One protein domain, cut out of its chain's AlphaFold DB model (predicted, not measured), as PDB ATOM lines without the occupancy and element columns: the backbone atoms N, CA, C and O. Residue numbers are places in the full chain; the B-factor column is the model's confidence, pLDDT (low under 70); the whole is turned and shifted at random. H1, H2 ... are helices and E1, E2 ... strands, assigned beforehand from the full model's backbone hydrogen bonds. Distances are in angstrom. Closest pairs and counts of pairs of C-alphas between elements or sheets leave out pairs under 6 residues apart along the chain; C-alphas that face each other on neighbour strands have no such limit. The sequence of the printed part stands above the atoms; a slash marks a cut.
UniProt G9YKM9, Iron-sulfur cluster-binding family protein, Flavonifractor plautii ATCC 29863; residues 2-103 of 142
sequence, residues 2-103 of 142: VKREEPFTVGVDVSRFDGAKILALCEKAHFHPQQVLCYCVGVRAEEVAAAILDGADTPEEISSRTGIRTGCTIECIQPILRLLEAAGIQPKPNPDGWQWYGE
ATOM      1  N   VAL A   2     212.164 146.607  90.446       74.50
ATOM      2  CA  VAL A   2     211.509 145.289  90.341       74.50
ATOM      3  C   VAL A   2     211.971 144.433  91.515       74.50
ATOM      4  O   VAL A   2     213.144 144.484  91.887       74.50
ATOM      5  N   LYS A   3     211.059 143.662  92.114       79.50
ATOM      6  CA  LYS A   3     211.405 142.717  93.180       79.50
ATOM      7  C   LYS A   3     212.337 141.638  92.620       79.50
ATOM      8  O   LYS A   3     212.021 141.033  91.601       79.50
ATOM      9  N   ARG A   4     213.466 141.400  93.286       83.44
ATOM     10  CA  ARG A   4     214.412 140.333  92.936       83.44
ATOM     11  C   ARG A   4     214.203 139.120  93.836       83.44
ATOM     12  O   ARG A   4     213.756 139.277  94.969       83.44
ATOM     13  N   GLU A   5     214.515 137.938  93.312       93.12
ATOM     14  CA  GLU A   5     214.507 136.694  94.093       93.12
ATOM     15  C   GLU A   5     215.645 136.685  95.115       93.12
ATOM     16  O   GLU A   5     215.412 136.400  96.284       93.12
ATOM     17  N   GLU A   6     216.837 137.112  94.692       93.62
ATOM     18  CA  GLU A   6     218.022 137.214  95.542       93.62
ATOM     19  C   GLU A   6     218.430 138.679  95.778       93.62
ATOM     20  O   GLU A   6     218.314 139.511  94.861       93.62
ATOM     21  N   PRO A   7     218.941 139.014  96.979       86.75
ATOM     22  CA  PRO A   7     219.546 140.311  97.246       86.75
ATOM     23  C   PRO A   7     220.709 140.595  96.294       86.75
ATOM     24  O   PRO A   7     221.429 139.699  95.856       86.75
ATOM     25  N   PHE A   8     220.933 141.872  96.006       87.31
ATOM     26  CA  PHE A   8     222.108 142.315  95.271       87.31
ATOM     27  C   PHE A   8     222.616 143.627  95.840       87.31
ATOM     28  O   PHE A   8     221.837 144.438  96.342       87.31
ATOM     29  N   THR A   9     223.920 143.833  95.727       89.31
ATOM     30  CA  THR A   9     224.566 145.080  96.121       89.31
ATOM     31  C   THR A   9     224.687 145.993  94.910       89.31
ATOM     32  O   THR A   9     225.061 145.553  93.823       89.31
ATOM     33  N   VAL A  10     224.373 147.266  95.119       91.75
ATOM     34  CA  VAL A  10     224.597 148.359  94.168       91.75
ATOM     35  C   VAL A  10     225.561 149.359  94.778       91.75
ATOM     36  O   VAL A  10     225.689 149.432  95.998       91.75
ATOM     37  N   GLY A  11     226.237 150.107  93.920       92.31
ATOM     38  CA  GLY A  11     227.188 151.132  94.309       92.31
ATOM     39  C   GLY A  11     227.868 151.708  93.077       92.31
ATOM     40  O   GLY A  11     227.962 151.049  92.037       92.31
ATOM     41  N   VAL A  12     228.350 152.938  93.206       94.56
ATOM     42  CA  VAL A  12     229.096 153.625  92.153       94.56
ATOM     43  C   VAL A  12     230.535 153.788  92.610       94.56
ATOM     44  O   VAL A  12     230.804 154.342  93.671       94.56
ATOM     45  N   ASP A  13     231.475 153.311  91.798       95.81
ATOM     46  CA  ASP A  13     232.895 153.579  92.011       95.81
ATOM     47  C   ASP A  13     233.234 154.979  91.484       95.81
ATOM     48  O   ASP A  13     233.463 155.182  90.289       95.81
ATOM     49  N   VAL A  14     233.240 155.946  92.400       97.06
ATOM     50  CA  VAL A  14     233.489 157.369  92.131       97.06
ATOM     51  C   VAL A  14     234.862 157.600  91.483       97.06
ATOM     52  O   VAL A  14     235.011 158.525  90.688       97.06
ATOM     53  N   SER A  15     235.851 156.731  91.738       96.88
ATOM     54  CA  SER A  15     237.219 156.882  91.213       96.88
ATOM     55  C   SER A  15     237.322 156.739  89.689       96.88
ATOM     56  O   SER A  15     238.320 157.137  89.090       96.88
ATOM     57  N   ARG A  16     236.281 156.203  89.044       97.00
ATOM     58  CA  ARG A  16     236.210 156.023  87.587       97.00
ATOM     59  C   ARG A  16     235.807 157.287  86.828       97.00
ATOM     60  O   ARG A  16     235.818 157.274  85.598       97.00
ATOM     61  N   PHE A  17     235.440 158.353  87.535       97.00
ATOM     62  CA  PHE A  17     234.937 159.593  86.954       97.00
ATOM     63  C   PHE A  17     235.892 160.760  87.212       97.00
ATOM     64  O   PHE A  17     236.753 160.722  88.086       97.00
ATOM     65  N   ASP A  18     235.733 161.822  86.425       96.88
ATOM     66  CA  ASP A  18     236.502 163.053  86.589       96.88
ATOM     67  C   ASP A  18     236.110 163.747  87.902       96.88
ATOM     68  O   ASP A  18     235.019 164.315  88.023       96.88
ATOM     69  N   GLY A  19     237.016 163.704  88.881       96.19
ATOM     70  CA  GLY A  19     236.803 164.289  90.201       96.19
ATOM     71  C   GLY A  19     236.459 165.777  90.146       96.19
ATOM     72  O   GLY A  19     235.569 166.215  90.868       96.19
ATOM     73  N   ALA A  20     237.062 166.555  89.242       96.69
ATOM     74  CA  ALA A  20     236.760 167.983  89.133       96.69
ATOM     75  C   ALA A  20     235.313 168.225  88.673       96.69
ATOM     76  O   ALA A  20     234.654 169.151  89.146       96.69
ATOM     77  N   LYS A  21     234.786 167.361  87.793       97.81
ATOM     78  CA  LYS A  21     233.378 167.425  87.369       97.81
ATOM     79  C   LYS A  21     232.421 167.026  88.486       97.81
ATOM     80  O   LYS A  21     231.364 167.640  88.602       97.81
ATOM     81  N   ILE A  22     232.789 166.038  89.303       98.12
ATOM     82  CA  ILE A  22     232.011 165.655  90.489       98.12
ATOM     83  C   ILE A  22     231.919 166.837  91.456       98.12
ATOM     84  O   ILE A  22     230.813 167.236  91.816       98.12
ATOM     85  N   LEU A  23     233.061 167.436  91.818       97.06
ATOM     86  CA  LEU A  23     233.108 168.584  92.729       97.06
ATOM     87  C   LEU A  23     232.266 169.748  92.201       97.06
ATOM     88  O   LEU A  23     231.409 170.257  92.918       97.06
ATOM     89  N   ALA A  24     232.446 170.113  90.927       97.00
ATOM     90  CA  ALA A  24     231.702 171.203  90.304       97.00
ATOM     91  C   ALA A  24     230.184 170.952  90.284       97.00
ATOM     92  O   ALA A  24     229.403 171.881  90.499       97.00
ATOM     93  N   LEU A  25     229.749 169.710  90.038       98.25
ATOM     94  CA  LEU A  25     228.330 169.360  90.049       98.25
ATOM     95  C   LEU A  25     227.743 169.420  91.465       98.25
ATOM     96  O   LEU A  25     226.673 170.002  91.655       98.25
ATOM     97  N   CYS A  26     228.444 168.867  92.458       98.00
ATOM     98  CA  CYS A  26     228.029 168.934  93.858       98.00
ATOM     99  C   CYS A  26     227.936 170.386  94.349       98.00
ATOM    100  O   CYS A  26     226.907 170.773  94.902       98.00
ATOM    101  N   GLU A  27     228.950 171.210  94.078       96.31
ATOM    102  CA  GLU A  27     228.982 172.621  94.477       96.31
ATOM    103  C   GLU A  27     227.858 173.422  93.811       96.31
ATOM    104  O   GLU A  27     227.144 174.166  94.483       96.31
ATOM    105  N   LYS A  28     227.616 173.208  92.509       96.38
ATOM    106  CA  LYS A  28     226.501 173.840  91.791       96.38
ATOM    107  C   LYS A  28     225.137 173.450  92.368       96.38
ATOM    108  O   LYS A  28     224.216 174.260  92.354       96.38
ATOM    109  N   ALA A  29     225.007 172.231  92.887       96.31
ATOM    110  CA  ALA A  29     223.817 171.776  93.595       96.31
ATOM    111  C   ALA A  29     223.784 172.205  95.074       96.31
ATOM    112  O   ALA A  29     222.834 171.855  95.770       96.31
ATOM    113  N   HIS A  30     224.778 172.958  95.556       96.19
ATOM    114  CA  HIS A  30     225.019 173.335  96.952       96.19
ATOM    115  C   HIS A  30     225.114 172.146  97.918       96.19
ATOM    116  O   HIS A  30     224.435 172.100  98.951       96.19
ATOM    117  N   PHE A  31     225.948 171.171  97.565       97.00
ATOM    118  CA  PHE A  31     226.320 170.046  98.414       97.00
ATOM    119  C   PHE A  31     227.835 169.911  98.489       97.00
ATOM    120  O   PHE A  31     228.523 169.988  97.474       97.00
ATOM    121  N   HIS A  32     228.344 169.603  99.679       97.25
ATOM    122  CA  HIS A  32     229.689 169.055  99.791       97.25
ATOM    123  C   HIS A  32     229.688 167.618  99.225       97.25
ATOM    124  O   HIS A  32     228.760 166.862  99.531       97.25
ATOM    125  N   PRO A  33     230.698 167.177  98.452       97.12
ATOM    126  CA  PRO A  33     230.749 165.837  97.846       97.12
ATOM    127  C   PRO A  33     230.590 164.702  98.868       97.12
ATOM    128  O   PRO A  33     229.892 163.722  98.616       97.12
ATOM    129  N   GLN A  34     231.164 164.867 100.064       96.44
ATOM    130  CA  GLN A  34     231.083 163.872 101.140       96.44
ATOM    131  C   GLN A  34     229.780 163.930 101.954       96.44
ATOM    132  O   GLN A  34     229.592 163.124 102.867       96.44
ATOM    133  N   GLN A  35     228.886 164.883 101.674       97.12
ATOM    134  CA  GLN A  35     227.631 165.005 102.404       97.12
ATOM    135  C   GLN A  35     226.751 163.780 102.144       97.12
ATOM    136  O   GLN A  35     226.495 163.412 100.997       97.12
ATOM    137  N   VAL A  36     226.261 163.159 103.219       97.50
ATOM    138  CA  VAL A  36     225.327 162.033 103.133       97.50
ATOM    139  C   VAL A  36     223.973 162.555 102.664       97.50
ATOM    140  O   VAL A  36     223.345 163.374 103.335       97.50
ATOM    141  N   LEU A  37     223.521 162.073 101.508       97.44
ATOM    142  CA  LEU A  37     222.206 162.402 100.958       97.44
ATOM    143  C   LEU A  37     221.144 161.388 101.375       97.44
ATOM    144  O   LEU A  37     219.963 161.727 101.422       97.44
ATOM    145  N   CYS A  38     221.538 160.149 101.682       97.50
ATOM    146  CA  CYS A  38     220.616 159.107 102.113       97.50
ATOM    147  C   CYS A  38     221.123 158.365 103.338       97.50
ATOM    148  O   CYS A  38     221.968 157.481 103.246       97.50
ATOM    149  N   TYR A  39     220.529 158.670 104.486       96.12
ATOM    150  CA  TYR A  39     220.883 158.042 105.756       96.12
ATOM    151  C   TYR A  39     220.483 156.565 105.843       96.12
ATOM    152  O   TYR A  39     221.098 155.818 106.594       96.12
ATOM    153  N   CYS A  40     219.493 156.117 105.060       96.31
ATOM    154  CA  CYS A  40     219.060 154.717 105.081       96.31
ATOM    155  C   CYS A  40     220.119 153.748 104.543       96.31
ATOM    156  O   CYS A  40     220.185 152.616 105.007       96.31
ATOM    157  N   VAL A  41     220.898 154.173 103.544       94.56
ATOM    158  CA  VAL A  41     221.871 153.314 102.840       94.56
ATOM    159  C   VAL A  41     223.264 153.943 102.714       94.56
ATOM    160  O   VAL A  41     224.147 153.355 102.107       94.56
ATOM    161  N   GLY A  42     223.477 155.123 103.299       95.81
ATOM    162  CA  GLY A  42     224.787 155.771 103.391       95.81
ATOM    163  C   GLY A  42     225.282 156.473 102.123       95.81
ATOM    164  O   GLY A  42     226.450 156.841 102.090       95.81
ATOM    165  N   VAL A  43     224.428 156.685 101.115       98.25
ATOM    166  CA  VAL A  43     224.837 157.292  99.834       98.25
ATOM    167  C   VAL A  43     225.183 158.773  99.999       98.25
ATOM    168  O   VAL A  43     224.405 159.544 100.580       98.25
ATOM    169  N   ARG A  44     226.329 159.172  99.447       98.38
ATOM    170  CA  ARG A  44     226.881 160.534  99.448       98.38
ATOM    171  C   ARG A  44     226.586 161.297  98.156       98.38
ATOM    172  O   ARG A  44     226.201 160.719  97.140       98.38
ATOM    173  N   ALA A  45     226.778 162.614  98.190       98.44
ATOM    174  CA  ALA A  45     226.545 163.486  97.040       98.44
ATOM    175  C   ALA A  45     227.448 163.147  95.842       98.44
ATOM    176  O   ALA A  45     226.974 163.156  94.706       98.44
ATOM    177  N   GLU A  46     228.706 162.785  96.091       98.44
ATOM    178  CA  GLU A  46     229.668 162.390  95.054       98.44
ATOM    179  C   GLU A  46     229.250 161.135  94.276       98.44
ATOM    180  O   GLU A  46     229.458 161.067  93.067       98.44
ATOM    181  N   GLU A  47     228.590 160.174  94.926       98.69
ATOM    182  CA  GLU A  47     228.095 158.953  94.280       98.69
ATOM    183  C   GLU A  47     226.906 159.246  93.359       98.69
ATOM    184  O   GLU A  47     226.804 158.690  92.266       98.69
ATOM    185  N   VAL A  48     226.019 160.157  93.775       98.69
ATOM    186  CA  VAL A  48     224.903 160.621  92.938       98.69
ATOM    187  C   VAL A  48     225.421 161.432  91.751       98.69
ATOM    188  O   VAL A  48     224.987 161.207  90.624       98.69
ATOM    189  N   ALA A  49     226.379 162.333  91.976       98.62
ATOM    190  CA  ALA A  49     227.023 163.091  90.907       98.62
ATOM    191  C   ALA A  49     227.734 162.165  89.906       98.62
ATOM    192  O   ALA A  49     227.560 162.322  88.698       98.62
ATOM    193  N   ALA A  50     228.469 161.161  90.389       98.62
ATOM    194  CA  ALA A  50     229.099 160.147  89.549       98.62
ATOM    195  C   ALA A  50     228.065 159.352  88.732       98.62
ATOM    196  O   ALA A  50     228.256 159.170  87.534       98.62
ATOM    197  N   ALA A  51     226.934 158.955  89.328       98.56
ATOM    198  CA  ALA A  51     225.849 158.293  88.599       98.56
ATOM    199  C   ALA A  51     225.279 159.164  87.463       98.56
ATOM    200  O   ALA A  51     225.000 158.653  86.381       98.56
ATOM    201  N   ILE A  52     225.135 160.475  87.686       98.62
ATOM    202  CA  ILE A  52     224.684 161.424  86.657       98.62
ATOM    203  C   ILE A  52     225.728 161.558  85.541       98.62
ATOM    204  O   ILE A  52     225.379 161.539  84.363       98.62
ATOM    205  N   LEU A  53     227.017 161.635  85.886       98.06
ATOM    206  CA  LEU A  53     228.108 161.661  84.902       98.06
ATOM    207  C   LEU A  53     228.215 160.358  84.095       98.06
ATOM    208  O   LEU A  53     228.641 160.387  82.942       98.06
ATOM    209  N   ASP A  54     227.784 159.238  84.674       97.31
ATOM    210  CA  ASP A  54     227.616 157.939  84.011       97.31
ATOM    211  C   ASP A  54     226.339 157.864  83.143       97.31
ATOM    212  O   ASP A  54     226.011 156.824  82.568       97.31
ATOM    213  N   GLY A  55     225.581 158.960  83.056       97.12
ATOM    214  CA  GLY A  55     224.405 159.100  82.204       97.12
ATOM    215  C   GLY A  55     223.070 158.791  82.877       97.12
ATOM    216  O   GLY A  55     222.107 158.560  82.160       97.12
ATOM    217  N   ALA A  56     222.991 158.740  84.212       97.31
ATOM    218  CA  ALA A  56     221.698 158.661  84.893       97.31
ATOM    219  C   ALA A  56     220.958 160.005  84.824       97.31
ATOM    220  O   ALA A  56     221.492 161.023  85.263       97.31
ATOM    221  N   ASP A  57     219.718 160.008  84.335       96.38
ATOM    222  CA  ASP A  57     218.931 161.240  84.142       96.38
ATOM    223  C   ASP A  57     217.583 161.263  84.886       96.38
ATOM    224  O   ASP A  57     216.846 162.252  84.846       96.38
ATOM    225  N   THR A  58     217.278 160.206  85.642       94.69
ATOM    226  CA  THR A  58     216.078 160.111  86.481       94.69
ATOM    227  C   THR A  58     216.402 159.662  87.906       94.69
ATOM    228  O   THR A  58     217.393 158.956  88.135       94.69
ATOM    229  N   PRO A  59     215.545 159.993  88.894       94.62
ATOM    230  CA  PRO A  59     215.693 159.474  90.250       94.62
ATOM    231  C   PRO A  59     215.751 157.943  90.310       94.62
ATOM    232  O   PRO A  59     216.489 157.395  91.126       94.62
ATOM    233  N   GLU A  60     214.999 157.239  89.466       93.00
ATOM    234  CA  GLU A  60     214.967 155.774  89.406       93.00
ATOM    235  C   GLU A  60     216.289 155.179  88.909       93.00
ATOM    236  O   GLU A  60     216.744 154.178  89.467       93.00
ATOM    237  N   GLU A  61     216.923 155.786  87.904       94.56
ATOM    238  CA  GLU A  61     218.236 155.348  87.423       94.56
ATOM    239  C   GLU A  61     219.347 155.630  88.430       94.56
ATOM    240  O   GLU A  61     220.216 154.789  88.656       94.56
ATOM    241  N   ILE A  62     219.302 156.776  89.106       96.69
ATOM    242  CA  ILE A  62     220.246 157.057  90.193       96.69
ATOM    243  C   ILE A  62     220.055 156.031  91.322       96.69
ATOM    244  O   ILE A  62     221.035 155.515  91.868       96.69
ATOM    245  N   SER A  63     218.803 155.687  91.642       94.88
ATOM    246  CA  SER A  63     218.471 154.670  92.649       94.88
ATOM    247  C   SER A  63     219.004 153.289  92.262       94.88
ATOM    248  O   SER A  63     219.540 152.581  93.111       94.88
ATOM    249  N   SER A  64     218.899 152.898  90.987       93.44
ATOM    250  CA  SER A  64     219.368 151.588  90.520       93.44
ATOM    251  C   SER A  64     220.894 151.456  90.507       93.44
ATOM    252  O   SER A  64     221.395 150.340  90.626       93.44
ATOM    253  N   ARG A  65     221.626 152.574  90.399       95.88
ATOM    254  CA  ARG A  65     223.099 152.604  90.388       95.88
ATOM    255  C   ARG A  65     223.712 152.754  91.780       95.88
ATOM    256  O   ARG A  65     224.692 152.085  92.086       95.88
ATOM    257  N   THR A  66     223.137 153.609  92.626       97.38
ATOM    258  CA  THR A  66     223.715 153.969  93.940       97.38
ATOM    259  C   THR A  66     223.009 153.308  95.122       97.38
ATOM    260  O   THR A  66     223.558 153.245  96.213       97.38
ATOM    261  N   GLY A  67     221.769 152.848  94.944       94.88
ATOM    262  CA  GLY A  67     220.916 152.376  96.036       94.88
ATOM    263  C   GLY A  67     220.189 153.491  96.787       94.88
ATOM    264  O   GLY A  67     219.380 153.193  97.672       94.88
ATOM    265  N   ILE A  68     220.405 154.766  96.440       96.44
ATOM    266  CA  ILE A  68     219.643 155.876  97.017       96.44
ATOM    267  C   ILE A  68     218.136 155.650  96.831       96.44
ATOM    268  O   ILE A  68     217.712 155.003  95.879       96.44
ATOM    269  N   ARG A  69     217.313 156.150  97.760       93.12
ATOM    270  CA  ARG A  69     215.850 155.943  97.793       93.12
ATOM    271  C   ARG A  69     215.368 154.493  97.952       93.12
ATOM    272  O   ARG A  69     214.163 154.284  97.887       93.12
ATOM    273  N   THR A  70     216.214 153.505  98.240       92.19
ATOM    274  CA  THR A  70     215.738 152.116  98.450       92.19
ATOM    275  C   THR A  70     215.314 151.794  99.892       92.19
ATOM    276  O   THR A  70     214.714 150.749 100.128       92.19
ATOM    277  N   GLY A  71     215.578 152.695 100.849       92.19
ATOM    278  CA  GLY A  71     215.111 152.597 102.240       92.19
ATOM    279  C   GLY A  71     213.762 153.289 102.465       92.19
ATOM    280  O   GLY A  71     212.712 152.731 102.172       92.19
ATOM    281  N   CYS A  72     213.777 154.528 102.974       92.06
ATOM    282  CA  CYS A  72     212.553 155.298 103.251       92.06
ATOM    283  C   CYS A  72     211.863 155.867 101.998       92.06
ATOM    284  O   CYS A  72     210.725 156.318 102.080       92.06
ATOM    285  N   THR A  73     212.543 155.877 100.844       88.31
ATOM    286  CA  THR A  73     212.082 156.387  99.530       88.31
ATOM    287  C   THR A  73     211.794 157.897  99.416       88.31
ATOM    288  O   THR A  73     211.702 158.401  98.294       88.31
ATOM    289  N   ILE A  74     211.706 158.626 100.539       87.44
ATOM    290  CA  ILE A  74     211.141 159.984 100.593       87.44
ATOM    291  C   ILE A  74     212.157 161.106 100.839       87.44
ATOM    292  O   ILE A  74     212.141 162.092 100.120       87.44
ATOM    293  N   GLU A  75     213.056 160.995 101.817       89.69
ATOM    294  CA  GLU A  75     213.846 162.157 102.281       89.69
ATOM    295  C   GLU A  75     214.928 162.586 101.285       89.69
ATOM    296  O   GLU A  75     215.200 163.768 101.082       89.69
ATOM    297  N   CYS A  76     215.530 161.601 100.624       94.50
ATOM    298  CA  CYS A  76     216.649 161.794  99.709       94.50
ATOM    299  C   CYS A  76     216.226 162.213  98.292       94.50
ATOM    300  O   CYS A  76     217.092 162.416  97.443       94.50
ATOM    301  N   ILE A  77     214.924 162.386  98.020       94.12
ATOM    302  CA  ILE A  77     214.460 162.829  96.700       94.12
ATOM    303  C   ILE A  77     214.884 164.263  96.384       94.12
ATOM    304  O   ILE A  77     215.397 164.520  95.300       94.12
ATOM    305  N   GLN A  78     214.721 165.189  97.332       92.88
ATOM    306  CA  GLN A  78     215.025 166.602  97.117       92.88
ATOM    307  C   GLN A  78     216.495 166.816  96.710       92.88
ATOM    308  O   GLN A  78     216.737 167.531  95.737       92.88
ATOM    309  N   PRO A  79     217.488 166.204  97.388       95.19
ATOM    310  CA  PRO A  79     218.873 166.264  96.934       95.19
ATOM    311  C   PRO A  79     219.114 165.719  95.525       95.19
ATOM    312  O   PRO A  79     219.888 166.315  94.781       95.19
ATOM    313  N   ILE A  80     218.447 164.623  95.144       96.69
ATOM    314  CA  ILE A  80     218.573 164.046  93.798       96.69
ATOM    315  C   ILE A  80     218.085 165.036  92.740       96.69
ATOM    316  O   ILE A  80     218.780 165.256  91.752       96.69
ATOM    317  N   LEU A  81     216.919 165.650  92.955       95.38
ATOM    318  CA  LEU A  81     216.353 166.613  92.006       95.38
ATOM    319  C   LEU A  81     217.250 167.833  91.830       95.38
ATOM    320  O   LEU A  81     217.535 168.206  90.698       95.38
ATOM    321  N   ARG A  82     217.799 168.364  92.927       95.25
ATOM    322  CA  ARG A  82     218.749 169.483  92.882       95.25
ATOM    323  C   ARG A  82     220.028 169.143  92.115       95.25
ATOM    324  O   ARG A  82     220.550 169.991  91.399       95.25
ATOM    325  N   LEU A  83     220.549 167.921  92.255       97.69
ATOM    326  CA  LEU A  83     221.720 167.464  91.494       97.69
ATOM    327  C   LEU A  83     221.402 167.279  90.005       97.69
ATOM    328  O   LEU A  83     222.209 167.668  89.162       97.69
ATOM    329  N   LEU A  84     220.225 166.746  89.674       97.50
ATOM    330  CA  LEU A  84     219.757 166.654  88.289       97.50
ATOM    331  C   LEU A  84     219.580 168.051  87.673       97.50
ATOM    332  O   LEU A  84     220.122 168.310  86.600       97.50
ATOM    333  N   GLU A  85     218.929 168.984  88.373       95.75
ATOM    334  CA  GLU A  85     218.776 170.367  87.915       95.75
ATOM    335  C   GLU A  85     220.138 171.053  87.728       95.75
ATOM    336  O   GLU A  85     220.380 171.693  86.699       95.75
ATOM    337  N   ALA A  86     221.070 170.871  88.668       96.81
ATOM    338  CA  ALA A  86     222.433 171.375  88.541       96.81
ATOM    339  C   ALA A  86     223.156 170.790  87.313       96.81
ATOM    340  O   ALA A  86     223.914 171.507  86.649       96.81
ATOM    341  N   ALA A  87     222.876 169.540  86.939       98.06
ATOM    342  CA  ALA A  87     223.362 168.926  85.704       98.06
ATOM    343  C   ALA A  87     222.633 169.417  84.433       98.06
ATOM    344  O   ALA A  87     222.999 169.030  83.327       98.06
ATOM    345  N   GLY A  88     221.632 170.294  84.565       97.38
ATOM    346  CA  GLY A  88     220.803 170.774  83.456       97.38
ATOM    347  C   GLY A  88     219.694 169.799  83.055       97.38
ATOM    348  O   GLY A  88     219.106 169.949  81.985       97.38
ATOM    349  N   ILE A  89     219.409 168.806  83.896       96.69
ATOM    350  CA  ILE A  89     218.401 167.776  83.671       96.69
ATOM    351  C   ILE A  89     217.137 168.162  84.437       96.69
ATOM    352  O   ILE A  89     217.172 168.446  85.630       96.69
ATOM    353  N   GLN A  90     216.002 168.164  83.745       91.25
ATOM    354  CA  GLN A  90     214.695 168.480  84.319       91.25
ATOM    355  C   GLN A  90     213.844 167.207  84.314       91.25
ATOM    356  O   GLN A  90     213.075 166.988  83.367       91.25
ATOM    357  N   PRO A  91     214.020 166.318  85.312       87.44
ATOM    358  CA  PRO A  91     213.301 165.056  85.349       87.44
ATOM    359  C   PRO A  91     211.800 165.329  85.465       87.44
ATOM    360  O   PRO A  91     211.359 166.257  86.145       87.44
ATOM    361  N   LYS A  92     210.994 164.498  84.809       87.00
ATOM    362  CA  LYS A  92     209.537 164.512  84.964       87.00
ATOM    363  C   LYS A  92     209.107 163.221  85.644       87.00
ATOM    364  O   LYS A  92     209.622 162.166  85.270       87.00
ATOM    365  N   PRO A  93     208.174 163.271  86.610       85.56
ATOM    366  CA  PRO A  93     207.629 162.058  87.191       85.56
ATOM    367  C   PRO A  93     207.053 161.167  86.092       85.56
ATOM    368  O   PRO A  93     206.228 161.612  85.292       85.56
ATOM    369  N   ASN A  94     207.507 159.919  86.044       84.50
ATOM    370  CA  ASN A  94     206.898 158.915  85.186       84.50
ATOM    371  C   ASN A  94     205.527 158.544  85.789       84.50
ATOM    372  O   ASN A  94     205.505 158.126  86.950       84.50
ATOM    373  N   PRO A  95     204.405 158.672  85.051       84.88
ATOM    374  CA  PRO A  95     203.078 158.287  85.541       84.88
ATOM    375  C   PRO A  95     202.983 156.822  85.986       84.88
ATOM    376  O   PRO A  95     202.246 156.518  86.918       84.88
ATOM    377  N   ASP A  96     203.769 155.943  85.360       84.75
ATOM    378  CA  ASP A  96     203.869 154.514  85.689       84.75
ATOM    379  C   ASP A  96     205.054 154.213  86.631       84.75
ATOM    380  O   ASP A  96     205.383 153.058  86.917       84.75
ATOM    381  N   GLY A  97     205.756 155.260  87.069       77.94
ATOM    382  CA  GLY A  97     206.941 155.188  87.909       77.94
ATOM    383  C   GLY A  97     206.642 155.237  89.403       77.94
ATOM    384  O   GLY A  97     205.502 155.261  89.861       77.94
ATOM    385  N   TRP A  98     207.715 155.264  90.191       81.12
ATOM    386  CA  TRP A  98     207.606 155.454  91.633       81.12
ATOM    387  C   TRP A  98     207.335 156.921  91.931       81.12
ATOM    388  O   TRP A  98     207.994 157.797  91.376       81.12
ATOM    389  N   GLN A  99     206.388 157.191  92.829       83.44
ATOM    390  CA  GLN A  99     206.050 158.562  93.179       83.44
ATOM    391  C   GLN A  99     207.260 159.280  93.775       83.44
ATOM    392  O   GLN A  99     207.964 158.771  94.652       83.44
ATOM    393  N   TRP A 100     207.456 160.505  93.313       86.31
ATOM    394  CA  TRP A 100     208.347 161.451  93.940       86.31
ATOM    395  C   TRP A 100     207.743 162.851  93.907       86.31
ATOM    396  O   TRP A 100     206.995 163.207  92.996       86.31
ATOM    397  N   TYR A 101     208.022 163.619  94.957       81.38
ATOM    398  CA  TYR A 101     207.584 165.004  95.076       81.38
ATOM    399  C   TYR A 101     208.617 165.909  94.417       81.38
ATOM    400  O   TYR A 101     209.809 165.613  94.468       81.38
ATOM    401  N   GLY A 102     208.145 166.988  93.795       80.62
ATOM    402  CA  GLY A 102     209.016 168.005  93.219       80.62
ATOM    403  C   GLY A 102     209.782 168.785  94.285       80.62
ATOM    404  O   GLY A 102     209.778 168.447  95.471       80.62
ATOM    405  N   GLU A 103     210.422 169.862  93.850       79.19
ATOM    406  CA  GLU A 103     211.289 170.620  94.732       79.19
ATOM    407  C   GLU A 103     210.541 171.367  95.844       79.19
ATOM    408  O   GLU A 103     209.486 171.975  95.652       79.19
TER     409      GLU A 103
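What this domain is: This is residues 2 to 103 of the 142 residues of the protein "Iron-sulfur cluster-binding family protein" of Flavonifractor plautii ATCC 29863 (UniProt G9YKM9). With little regular structure, this is a small cluster of four short, crossed helices: H1, H3 and H4 pack round H2. Residues 2 to 8 stick out. The 102 printed residues include H1, E1, H2, H3 and H4 in that order, mostly helix, with 40 residues in named elements. The whole is compact, radius of gyration of the C-alphas 12.8 A, spanning 38 by 28 by 23 A.

Where its parts are: H1 is residues 19 to 28, 14.1 A, from C-alpha 19 at (236.803, 164.289, 90.201). E1 is 36 to 38, H2 45 to 53, H3 59 to 66. H4 is 77 to 86, 14.3 A, ending at C-alpha 86 (222.433, 171.375, 88.541).

How they stand to each other: H1 touches H2, closest C-alphas Ile 22 and Ala 49, 5.6 A. E1 pairs with no named strand; its residues pair antiparallel with 43 to 44. H2 touches H3, closest C-alphas Ala 51 and Ile 62, 6.0 A. H2 and H4 touch at a steep tilt of 52 degrees, closest C-alphas Ala 49 and Leu 83, 6.9 A. Every O i to N i+4 pair in H1, H2, H3 and H4 is within hydrogen-bond range.

The domain as a whole: The farthest C-alphas, Glu 5 and Lys 28, are 39.1 A apart. The printed part has no cut; no link between named elements is long; no printed residue is under pLDDT 70.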